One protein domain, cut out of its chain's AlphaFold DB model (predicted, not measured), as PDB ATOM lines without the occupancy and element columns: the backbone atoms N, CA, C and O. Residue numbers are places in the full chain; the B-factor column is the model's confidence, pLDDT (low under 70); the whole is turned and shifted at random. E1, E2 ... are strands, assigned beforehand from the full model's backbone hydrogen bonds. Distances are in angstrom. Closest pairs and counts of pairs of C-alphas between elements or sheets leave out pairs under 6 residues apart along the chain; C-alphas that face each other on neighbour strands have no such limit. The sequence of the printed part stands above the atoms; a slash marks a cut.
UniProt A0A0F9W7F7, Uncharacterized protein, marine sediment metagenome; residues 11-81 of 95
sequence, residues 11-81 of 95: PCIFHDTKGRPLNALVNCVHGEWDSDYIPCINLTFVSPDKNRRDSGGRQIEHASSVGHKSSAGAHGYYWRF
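AT A GLANCE: This is residues 11 to 81 of the 95 residues of an uncharacterized protein of marine sediment metagenome (UniProt A0A0F9W7F7). A single five-stranded sheet folds back on itself, so that a leaf of E4 and E3 faces a leaf of E1 and E5, with the bent strand E2 as the hinge. The fold is partly closed, since the edge strands E4 and E5 come together at Val 66 and Tyr 78, and the loops of residues 31 to 39 and 47 to 59 extend at opposite ends of the long axis. The printed part has 71 residues with no named helix and five named strands, E1 to E5 along the chain, in the sheet order E4 - E3 - E2 - E1 - E5, all antiparallel. The class is all strand, although 32 of the 71 residues, under half, are in named elements. The whole is compact, with a radius of gyration of the C-alphas of 12.6 A, yet elongated in outline, spanning 41 by 23 by 16 A.

IN THESE COORDINATES: E2, residues 21 to 30, is the longest strand, 21.7 A from first to last C-alpha, and bends by 78 degrees at residue 27. E3, residues 40 to 46, is 19.6 A long, and E4, residues 60 to 66, is 16.6 A long. E1, residues 11 to 15, begins at C-alpha 11 at (278.189, 260.964, 183.148) and is 13.2 A long. E5, residues 78 to 80, ends at C-alpha 80 at (278.728, 267.141, 190.855).

HOW THE PARTS SIT: The sheet is strongly twisted, and E4 and E5 are its edge strands. E1, E2, E3 and E4 form a meander, each strand the antiparallel neighbour of the one before, and E1 and E2, E2 and E3, and E3 and E4 are hairpins. E3 and E2 are antiparallel at 139 degrees, with N 27 and O 42 within hydrogen-bond range at 2.8 A. E4 and E3 stand at 164 degrees; C-alphas 64 and 42 face each other at 4.3 A, and N 43 and O 63 are 2.9 A apart. E2 and E1 stand at 112 degrees, with N 22 and O 14 at 2.7 A. E1 and E5 stand at 140 degrees, with N 15 and O 78 at 2.8 A. The closest C-alphas of E4 and E5 are those of Val 66 and Tyr 78, 5.5 A apart. E1 and E4 are only just apart, 8.4 A at the closest.

THE WHOLE: The C-alphas farthest apart are those of Ser 35 and Asn 51, 41.7 A. The printed part, residues 11 to 81, has no cut. The link from E1 to E2 is tight, that from E2 to E3 is short, and those from E3 to E4 and E4 to E5 are long. The mean pLDDT of the printed part is 94.6, and no printed residue is under 70.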
ATOM      1  N   PRO A  11     278.026 259.542 183.385       97.25
ATOM      2  CA  PRO A  11     278.189 260.964 183.148       97.25
ATOM      3  C   PRO A  11     278.124 261.771 184.450       97.25
ATOM      4  O   PRO A  11     277.258 261.566 185.304       97.25
ATOM      5  N   CYS A  12     278.978 262.783 184.558       97.56
ATOM      6  CA  CYS A  12     278.928 263.789 185.618       97.56
ATOM      7  C   CYS A  12     279.265 265.186 185.076       97.56
ATOM      8  O   CYS A  12     279.694 265.343 183.929       97.56
ATOM      9  N   ILE A  13     279.104 266.214 185.915       98.25
ATOM     10  CA  ILE A  13     279.545 267.575 185.592       98.25
ATOM     11  C   ILE A  13     280.830 267.875 186.357       98.25
ATOM     12  O   ILE A  13     280.828 267.946 187.586       98.25
ATOM     13  N   PHE A  14     281.921 268.076 185.624       98.44
ATOM     14  CA  PHE A  14     283.198 268.543 186.153       98.44
ATOM     15  C   PHE A  14     283.267 270.067 186.074       98.44
ATOM     16  O   PHE A  14     283.031 270.646 185.019       98.44
ATOM     17  N   HIS A  15     283.613 270.729 187.171       98.00
ATOM     18  CA  HIS A  15     283.959 272.143 187.177       98.00
ATOM     19  C   HIS A  15     285.477 272.281 187.108       98.00
ATOM     20  O   HIS A  15     286.182 271.852 188.025       98.00
ATOM     21  N   ASP A  16     285.981 272.885 186.030       96.38
ATOM     22  CA  ASP A  16     287.422 273.068 185.835       96.38
ATOM     23  C   ASP A  16     288.041 274.019 186.876       96.38
ATOM     24  O   ASP A  16     287.372 274.541 187.770       96.38
ATOM     25  N   THR A  17     289.345 274.279 186.778       93.56
ATOM     26  CA  THR A  17     290.049 275.186 187.705       93.56
ATOM     27  C   THR A  17     289.535 276.631 187.676       93.56
ATOM     28  O   THR A  17     289.841 277.400 188.583       93.56
ATOM     29  N   LYS A  18     288.746 277.007 186.662       93.06
ATOM     30  CA  LYS A  18     288.081 278.310 186.521       93.06
ATOM     31  C   LYS A  18     286.584 278.240 186.861       93.06
ATOM     32  O   LYS A  18     285.865 279.210 186.635       93.06
ATOM     33  N   GLY A  19     286.103 277.093 187.340       94.75
ATOM     34  CA  GLY A  19     284.704 276.838 187.670       94.75
ATOM     35  C   GLY A  19     283.772 276.646 186.477       94.75
ATOM     36  O   GLY A  19     282.554 276.599 186.664       94.75
ATOM     37  N   ARG A  20     284.302 276.515 185.255       95.81
ATOM     38  CA  ARG A  20     283.477 276.270 184.065       95.81
ATOM     39  C   ARG A  20     282.937 274.837 184.104       95.81
ATOM     40  O   ARG A  20     283.738 273.920 184.287       95.81
ATOM     41  N   PRO A  21     281.623 274.628 183.913       97.62
ATOM     42  CA  PRO A  21     281.044 273.294 183.882       97.62
ATOM     43  C   PRO A  21     281.383 272.590 182.562       97.62
ATOM     44  O   PRO A  21     281.230 273.159 181.482       97.62
ATOM     45  N   LEU A  22     281.814 271.339 182.660       98.00
ATOM     46  CA  LEU A  22     282.182 270.468 181.551       98.00
ATOM     47  C   LEU A  22     281.505 269.112 181.746       98.00
ATOM     48  O   LEU A  22     281.550 268.536 182.834       98.00
ATOM     49  N   ASN A  23     280.905 268.587 180.679       98.06
ATOM     50  CA  ASN A  23     280.446 267.202 180.674       98.06
ATOM     51  C   ASN A  23     281.665 266.283 180.738       98.06
ATOM     52  O   ASN A  23     282.615 266.451 179.965       98.06
ATOM     53  N   ALA A  24     281.619 265.317 181.644       98.31
ATOM     54  CA  ALA A  24     282.695 264.371 181.854       98.31
ATOM     55  C   ALA A  24     282.155 262.952 182.034       98.31
ATOM     56  O   ALA A  24     280.997 262.759 182.404       98.31
ATOM     57  N   LEU A  25     283.019 261.975 181.777       98.12
ATOM     58  CA  LEU A  25     282.779 260.563 182.048       98.12
ATOM     59  C   LEU A  25     283.696 260.101 183.173       98.12
ATOM     60  O   LEU A  25     284.885 260.433 183.179       98.12
ATOM     61  N   VAL A  26     283.149 259.334 184.110       98.06
ATOM     62  CA  VAL A  26     283.919 258.720 185.194       98.06
ATOM     63  C   VAL A  26     284.811 257.620 184.622       98.06
ATOM     64  O   VAL A  26     284.339 256.697 183.971       98.06
ATOM     65  N   ASN A  27     286.106 257.677 184.911       97.75
ATOM     66  CA  ASN A  27     287.071 256.643 184.527       97.75
ATOM     67  C   ASN A  27     287.476 255.750 185.701       97.75
ATOM     68  O   ASN A  27     287.949 254.637 185.499       97.75
ATOM     69  N   CYS A  28     287.379 256.266 186.925       97.81
ATOM     70  CA  CYS A  28     287.753 255.556 188.141       97.81
ATOM     71  C   CYS A  28     287.009 256.164 189.329       97.81
ATOM     72  O   CYS A  28     286.858 257.384 189.389       97.81
ATOM     73  N   VAL A  29     286.604 255.316 190.271       97.06
ATOM     74  CA  VAL A  29     286.042 255.703 191.567       97.06
ATOM     75  C   VAL A  29     287.021 255.246 192.646       97.06
ATOM     76  O   VAL A  29     287.372 254.069 192.703       97.06
ATOM     77  N   HIS A  30     287.505 256.181 193.465       94.69
ATOM     78  CA  HIS A  30     288.492 255.904 194.508       94.69
ATOM     79  C   HIS A  30     287.799 255.629 195.840       94.69
ATOM     80  O   HIS A  30     287.421 256.559 196.550       94.69
ATOM     81  N   GLY A  31     287.679 254.348 196.181       89.56
ATOM     82  CA  GLY A  31     287.059 253.885 197.421       89.56
ATOM     83  C   GLY A  31     285.605 253.461 197.244       89.56
ATOM     84  O   GLY A  31     285.097 253.348 196.129       89.56
ATOM     85  N   GLU A  32     284.949 253.192 198.367       89.44
ATOM     86  CA  GLU A  32     283.562 252.738 198.405       89.44
ATOM     87  C   GLU A  32     282.610 253.901 198.687       89.44
ATOM     88  O   GLU A  32     282.951 254.873 199.360       89.44
ATOM     89  N   TRP A  33     281.389 253.786 198.173       91.56
ATOM     90  CA  TRP A  33     280.311 254.698 198.523       91.56
ATOM     91  C   TRP A  33     279.822 254.389 199.934       91.56
ATOM     92  O   TRP A  33     279.413 253.258 200.199       91.56
ATOM     93  N   ASP A  34     279.728 255.394 200.798       87.06
ATOM     94  CA  ASP A  34     279.152 255.274 202.143       87.06
ATOM     95  C   ASP A  34     278.073 256.349 202.374       87.06
ATOM     96  O   ASP A  34     277.884 257.229 201.536       87.06
ATOM     97  N   SER A  35     277.305 256.267 203.462       82.56
ATOM     98  CA  SER A  35     276.323 257.292 203.838       82.56
ATOM     99  C   SER A  35     276.966 258.651 204.093       82.56
ATOM    100  O   SER A  35     276.361 259.670 203.773       82.56
ATOM    101  N   ASP A  36     278.189 258.658 204.623       85.38
ATOM    102  CA  ASP A  36     278.888 259.875 205.048       85.38
ATOM    103  C   ASP A  36     280.032 260.276 204.107       85.38
ATOM    104  O   ASP A  36     280.665 261.318 204.294       85.38
ATOM    105  N   TYR A  37     280.307 259.465 203.083       87.12
ATOM    106  CA  TYR A  37     281.442 259.661 202.191       87.12
ATOM    107  C   TYR A  37     281.062 259.490 200.723       87.12
ATOM    108  O   TYR A  37     280.563 258.446 200.296       87.12
ATOM    109  N   ILE A  38     281.366 260.529 199.943       93.75
ATOM    110  CA  ILE A  38     281.285 260.506 198.486       93.75
ATOM    111  C   ILE A  38     282.718 260.419 197.941       93.75
ATOM    112  O   ILE A  38     283.523 261.313 198.228       93.75
ATOM    113  N   PRO A  39     283.048 259.375 197.160       93.94
ATOM    114  CA  PRO A  39     284.411 259.130 196.718       93.94
ATOM    115  C   PRO A  39     284.925 260.188 195.744       93.94
ATOM    116  O   PRO A  39     284.184 260.816 194.979       93.94
ATOM    117  N   CYS A  40     286.247 260.348 195.741       96.12
ATOM    118  CA  CYS A  40     286.936 261.047 194.666       96.12
ATOM    119  C   CYS A  40     286.905 260.203 193.389       96.12
ATOM    120  O   CYS A  40     286.924 258.973 193.439       96.12
ATOM    121  N   ILE A  41     286.939 260.859 192.235       97.69
ATOM    122  CA  ILE A  41     286.926 260.184 190.935       97.69
ATOM    123  C   ILE A  41     288.080 260.648 190.049       97.69
ATOM    124  O   ILE A  41     288.601 261.756 190.196       97.69
ATOM    125  N   ASN A  42     288.449 259.808 189.088       98.44
ATOM    126  CA  ASN A  42     289.127 260.272 187.882       98.44
ATOM    127  C   ASN A  42     288.097 260.378 186.770       98.44
ATOM    128  O   ASN A  42     287.208 259.534 186.668       98.44
ATOM    129  N   LEU A  43     288.247 261.374 185.911       98.25
ATOM    130  CA  LEU A  43     287.301 261.634 184.842       98.25
ATOM    131  C   LEU A  43     287.996 262.043 183.549       98.25
ATOM    132  O   LEU A  43     289.140 262.508 183.556       98.25
ATOM    133  N   THR A  44     287.281 261.869 182.446       97.88
ATOM    134  CA  THR A  44     287.651 262.363 181.122       97.88
ATOM    135  C   THR A  44     286.635 263.382 180.641       97.88
ATOM    136  O   THR A  44     285.434 263.189 180.799       97.88
ATOM    137  N   PHE A  45     287.115 264.445 180.006       97.62
ATOM    138  CA  PHE A  45     286.286 265.494 179.424       97.62
ATOM    139  C   PHE A  45     286.878 265.989 178.103       97.62
ATOM    140  O   PHE A  45     288.042 265.736 177.783       97.62
ATOM    141  N   VAL A  46     286.061 266.698 177.325       96.75
ATOM    142  CA  VAL A  46     286.512 267.347 176.089       96.75
ATOM    143  C   VAL A  46     287.166 268.680 176.433       96.75
ATOM    144  O   VAL A  46     286.578 269.483 177.161       96.75
ATOM    145  N   SER A  47     288.364 268.932 175.904       95.50
ATOM    146  CA  SER A  47     289.071 270.185 176.155       95.50
ATOM    147  C   SER A  47     288.227 271.388 175.715       95.50
ATOM    148  O   SER A  47     287.747 271.419 174.579       95.50
ATOM    149  N   PRO A  48     288.074 272.420 176.561       93.38
ATOM    150  CA  PRO A  48     287.452 273.669 176.137       93.38
ATOM    151  C   PRO A  48     288.355 274.481 175.192       93.38
ATOM    152  O   PRO A  48     287.879 275.417 174.548       93.38
ATOM    153  N   ASP A  49     289.652 274.164 175.115       93.12
ATOM    154  CA  ASP A  49     290.576 274.757 174.152       93.12
ATOM    155  C   ASP A  49     290.588 273.934 172.859       93.12
ATOM    156  O   ASP A  49     291.135 272.835 172.793       93.12
ATOM    157  N   LYS A  50     290.020 274.504 171.791       91.75
ATOM    158  CA  LYS A  50     289.912 273.849 170.477       91.75
ATOM    159  C   LYS A  50     291.268 273.541 169.832       91.75
ATOM    160  O   LYS A  50     291.329 272.723 168.910       91.75
ATOM    161  N   ASN A  51     292.339 274.195 170.278       94.62
ATOM    162  CA  ASN A  51     293.688 273.984 169.760       94.62
ATOM    163  C   ASN A  51     294.446 272.903 170.533       94.62
ATOM    164  O   ASN A  51     295.442 272.381 170.034       94.62
ATOM    165  N   ARG A  52     293.973 272.541 171.728       91.88
ATOM    166  CA  ARG A  52     294.590 271.509 172.551       91.88
ATOM    167  C   ARG A  52     294.201 270.129 172.037       91.88
ATOM    168  O   ARG A  52     293.024 269.829 171.851       91.88
ATOM    169  N   ARG A  53     295.201 269.285 171.799       93.50
ATOM    170  CA  ARG A  53     295.027 267.908 171.329       93.50
ATOM    171  C   ARG A  53     295.929 266.966 172.115       93.50
ATOM    172  O   ARG A  53     297.018 267.360 172.526       93.50
ATOM    173  N   ASP A  54     295.473 265.736 172.304       91.50
ATOM    174  CA  ASP A  54     296.311 264.628 172.746       91.50
ATOM    175  C   ASP A  54     297.279 264.199 171.625       91.50
ATOM    176  O   ASP A  54     297.245 264.710 170.499       91.50
ATOM    177  N   SER A  55     298.148 263.231 171.917       91.06
ATOM    178  CA  SER A  55     299.093 262.677 170.939       91.06
ATOM    179  C   SER A  55     298.418 261.991 169.742       91.06
ATOM    180  O   SER A  55     299.046 261.833 168.698       91.06
ATOM    181  N   GLY A  56     297.147 261.602 169.870       90.81
ATOM    182  CA  GLY A  56     296.320 261.031 168.807       90.81
ATOM    183  C   GLY A  56     295.482 262.065 168.048       90.81
ATOM    184  O   GLY A  56     294.658 261.682 167.218       90.81
ATOM    185  N   GLY A  57     295.648 263.360 168.327       91.81
ATOM    186  CA  GLY A  57     294.909 264.446 167.689       91.81
ATOM    187  C   GLY A  57     293.494 264.684 168.234       91.81
ATOM    188  O   GLY A  57     292.784 265.536 167.688       91.81
ATOM    189  N   ARG A  58     293.061 263.979 169.285       93.69
ATOM    190  CA  ARG A  58     291.742 264.140 169.921       93.69
ATOM    191  C   ARG A  58     291.771 265.258 170.959       93.69
ATOM    192  O   ARG A  58     292.804 265.540 171.548       93.69
ATOM    193  N   GLN A  59     290.628 265.875 171.232       95.81
ATOM    194  CA  GLN A  59     290.505 266.937 172.243       95.81
ATOM    195  C   GLN A  59     290.115 266.357 173.607       95.81
ATOM    196  O   GLN A  59     289.126 266.777 174.197       95.81
ATOM    197  N   ILE A  60     290.840 265.342 174.074       95.31
ATOM    198  CA  ILE A  60     290.534 264.629 175.318       95.31
ATOM    199  C   ILE A  60     291.467 265.118 176.424       95.31
ATOM    200  O   ILE A  60     292.675 265.227 176.227       95.31
ATOM    201  N   GLU A  61     290.901 265.388 177.595       96.75
ATOM    202  CA  GLU A  61     291.641 265.690 178.814       96.75
ATOM    203  C   GLU A  61     291.185 264.807 179.972       96.75
ATOM    204  O   GLU A  61     290.103 264.216 179.952       96.75
ATOM    205  N   HIS A  62     292.036 264.727 180.992       96.56
ATOM    206  CA  HIS A  62     291.810 263.931 182.189       96.56
ATOM    207  C   HIS A  62     291.979 264.802 183.430       96.56
ATOM    208  O   HIS A  62     292.882 265.638 183.486       96.56
ATOM    209  N   ALA A  63     291.144 264.571 184.438       97.38
ATOM    210  CA  ALA A  63     291.355 265.089 185.784       97.38
ATOM    211  C   ALA A  63     291.355 263.924 186.773       97.38
ATOM    212  O   ALA A  63     290.568 262.985 186.640       97.38
ATOM    213  N   SER A  64     292.259 263.982 187.748       96.88
ATOM    214  CA  SER A  64     292.452 262.928 188.741       96.88
ATOM    215  C   SER A  64     292.123 263.407 190.144       96.88
ATOM    216  O   SER A  64     292.370 264.570 190.478       96.88
ATOM    217  N   SER A  65     291.634 262.484 190.971       95.06
ATOM    218  CA  SER A  65     291.320 262.723 192.384       95.06
ATOM    219  C   SER A  65     290.382 263.918 192.584       95.06
ATOM    220  O   SER A  65     290.558 264.720 193.500       95.06
ATOM    221  N   VAL A  66     289.398 264.061 191.696       97.38
ATOM    222  CA  VAL A  66     288.416 265.141 191.755       97.38
ATOM    223  C   VAL A  66     287.402 264.799 192.840       97.38
ATOM    224  O   VAL A  66     286.745 263.760 192.773       97.38
ATOM    225  N   GLY A  67     287.288 265.665 193.844       96.56
ATOM    226  CA  GLY A  67     286.315 265.524 194.924       96.56
ATOM    227  C   GLY A  67     284.918 265.990 194.517       96.56
ATOM    228  O   GLY A  67     284.758 266.831 193.627       96.56
ATOM    229  N   HIS A  68     283.906 265.453 195.192       96.19
ATOM    230  CA  HIS A  68     282.527 265.905 195.038       96.19
ATOM    231  C   HIS A  68     282.345 267.334 195.569       96.19
ATOM    232  O   HIS A  68     283.056 267.754 196.486       96.19
ATOM    233  N   LYS A  69     281.349 268.073 195.061       95.69
ATOM    234  CA  LYS A  69     281.031 269.441 195.514       95.69
ATOM    235  C   LYS A  69     280.875 269.567 197.032       95.69
ATOM    236  O   LYS A  69     281.227 270.599 197.583       95.69
ATOM    237  N   SER A  70     280.375 268.537 197.719       93.31
ATOM    238  CA  SER A  70     280.197 268.562 199.180       93.31
ATOM    239  C   SER A  70     281.519 268.650 199.946       93.31
ATOM    240  O   SER A  70     281.532 269.101 201.085       93.31
ATOM    241  N   SER A  71     282.620 268.228 199.326       91.25
ATOM    242  CA  SER A  71     283.971 268.276 199.889       91.25
ATOM    243  C   SER A  71     284.779 269.473 199.377       91.25
ATOM    244  O   SER A  71     285.893 269.703 199.842       91.25
ATOM    245  N   ALA A  72     284.247 270.238 198.418       86.44
ATOM    246  CA  ALA A  72     284.921 271.382 197.822       86.44
ATOM    247  C   ALA A  72     284.499 272.697 198.496       86.44
ATOM    248  O   ALA A  72     283.320 273.006 198.636       86.44
ATOM    249  N   GLY A  73     285.483 273.512 198.887       84.31
ATOM    250  CA  GLY A  73     285.254 274.860 199.428       84.31
ATOM    251  C   GLY A  73     285.266 275.975 198.374       84.31
ATOM    252  O   GLY A  73     284.907 277.112 198.679       84.31
ATOM    253  N   ALA A  74     285.688 275.667 197.143       90.12
ATOM    254  CA  ALA A  74     285.886 276.627 196.060       90.12
ATOM    255  C   ALA A  74     285.010 276.302 194.843       90.12
ATOM    256  O   ALA A  74     284.627 275.160 194.616       90.12
ATOM    257  N   HIS A  75     284.734 277.320 194.026       93.75
ATOM    258  CA  HIS A  75     283.896 277.219 192.824       93.75
ATOM    259  C   HIS A  75     284.557 276.480 191.644       93.75
ATOM    260  O   HIS A  75     283.964 276.407 190.572       93.75
ATOM    261  N   GLY A  76     285.775 275.958 191.810       95.19
ATOM    262  CA  GLY A  76     286.527 275.268 190.766       95.19
ATOM    263  C   GLY A  76     287.182 273.988 191.272       95.19
ATOM    264  O   GLY A  76     287.397 273.826 192.472       95.19
ATOM    265  N   TYR A  77     287.507 273.103 190.331       96.69
ATOM    266  CA  TYR A  77     288.141 271.800 190.548       96.69
ATOM    267  C   TYR A  77     287.331 270.841 191.442       96.69
ATOM    268  O   TYR A  77     287.807 270.356 192.466       96.69
ATOM    269  N   TYR A  78     286.092 270.553 191.046       97.81
ATOM    270  CA  TYR A  78     285.228 269.568 191.713       97.81
ATOM    271  C   TYR A  78     284.275 268.906 190.710       97.81
ATOM    272  O   TYR A  78     284.121 269.388 189.585       97.81
ATOM    273  N   TRP A  79     283.606 267.823 191.103       97.50
ATOM    274  CA  TRP A  79     282.525 267.220 190.319       97.50
ATOM    275  C   TRP A  79     281.190 267.259 191.069       97.50
ATOM    276  O   TRP A  79     281.142 267.327 192.298       97.50
ATOM    277  N   ARG A  80     280.090 267.230 190.320       97.19
ATOM    278  CA  ARG A  80     278.728 267.141 190.855       97.19
ATOM    279  C   ARG A  80     277.846 266.269 189.972       97.19
ATOM    280  O   ARG A  80     278.141 266.070 188.785       97.19
ATOM    281  N   PHE A  81     276.731 265.814 190.522       96.62
ATOM    282  CA  PHE A  81     275.652 265.257 189.723       96.62
ATOM    283  C   PHE A  81     274.980 266.349 188.872       96.62
ATOM    284  O   PHE A  81     275.020 267.540 189.192       96.62
TER     285      PHE A  81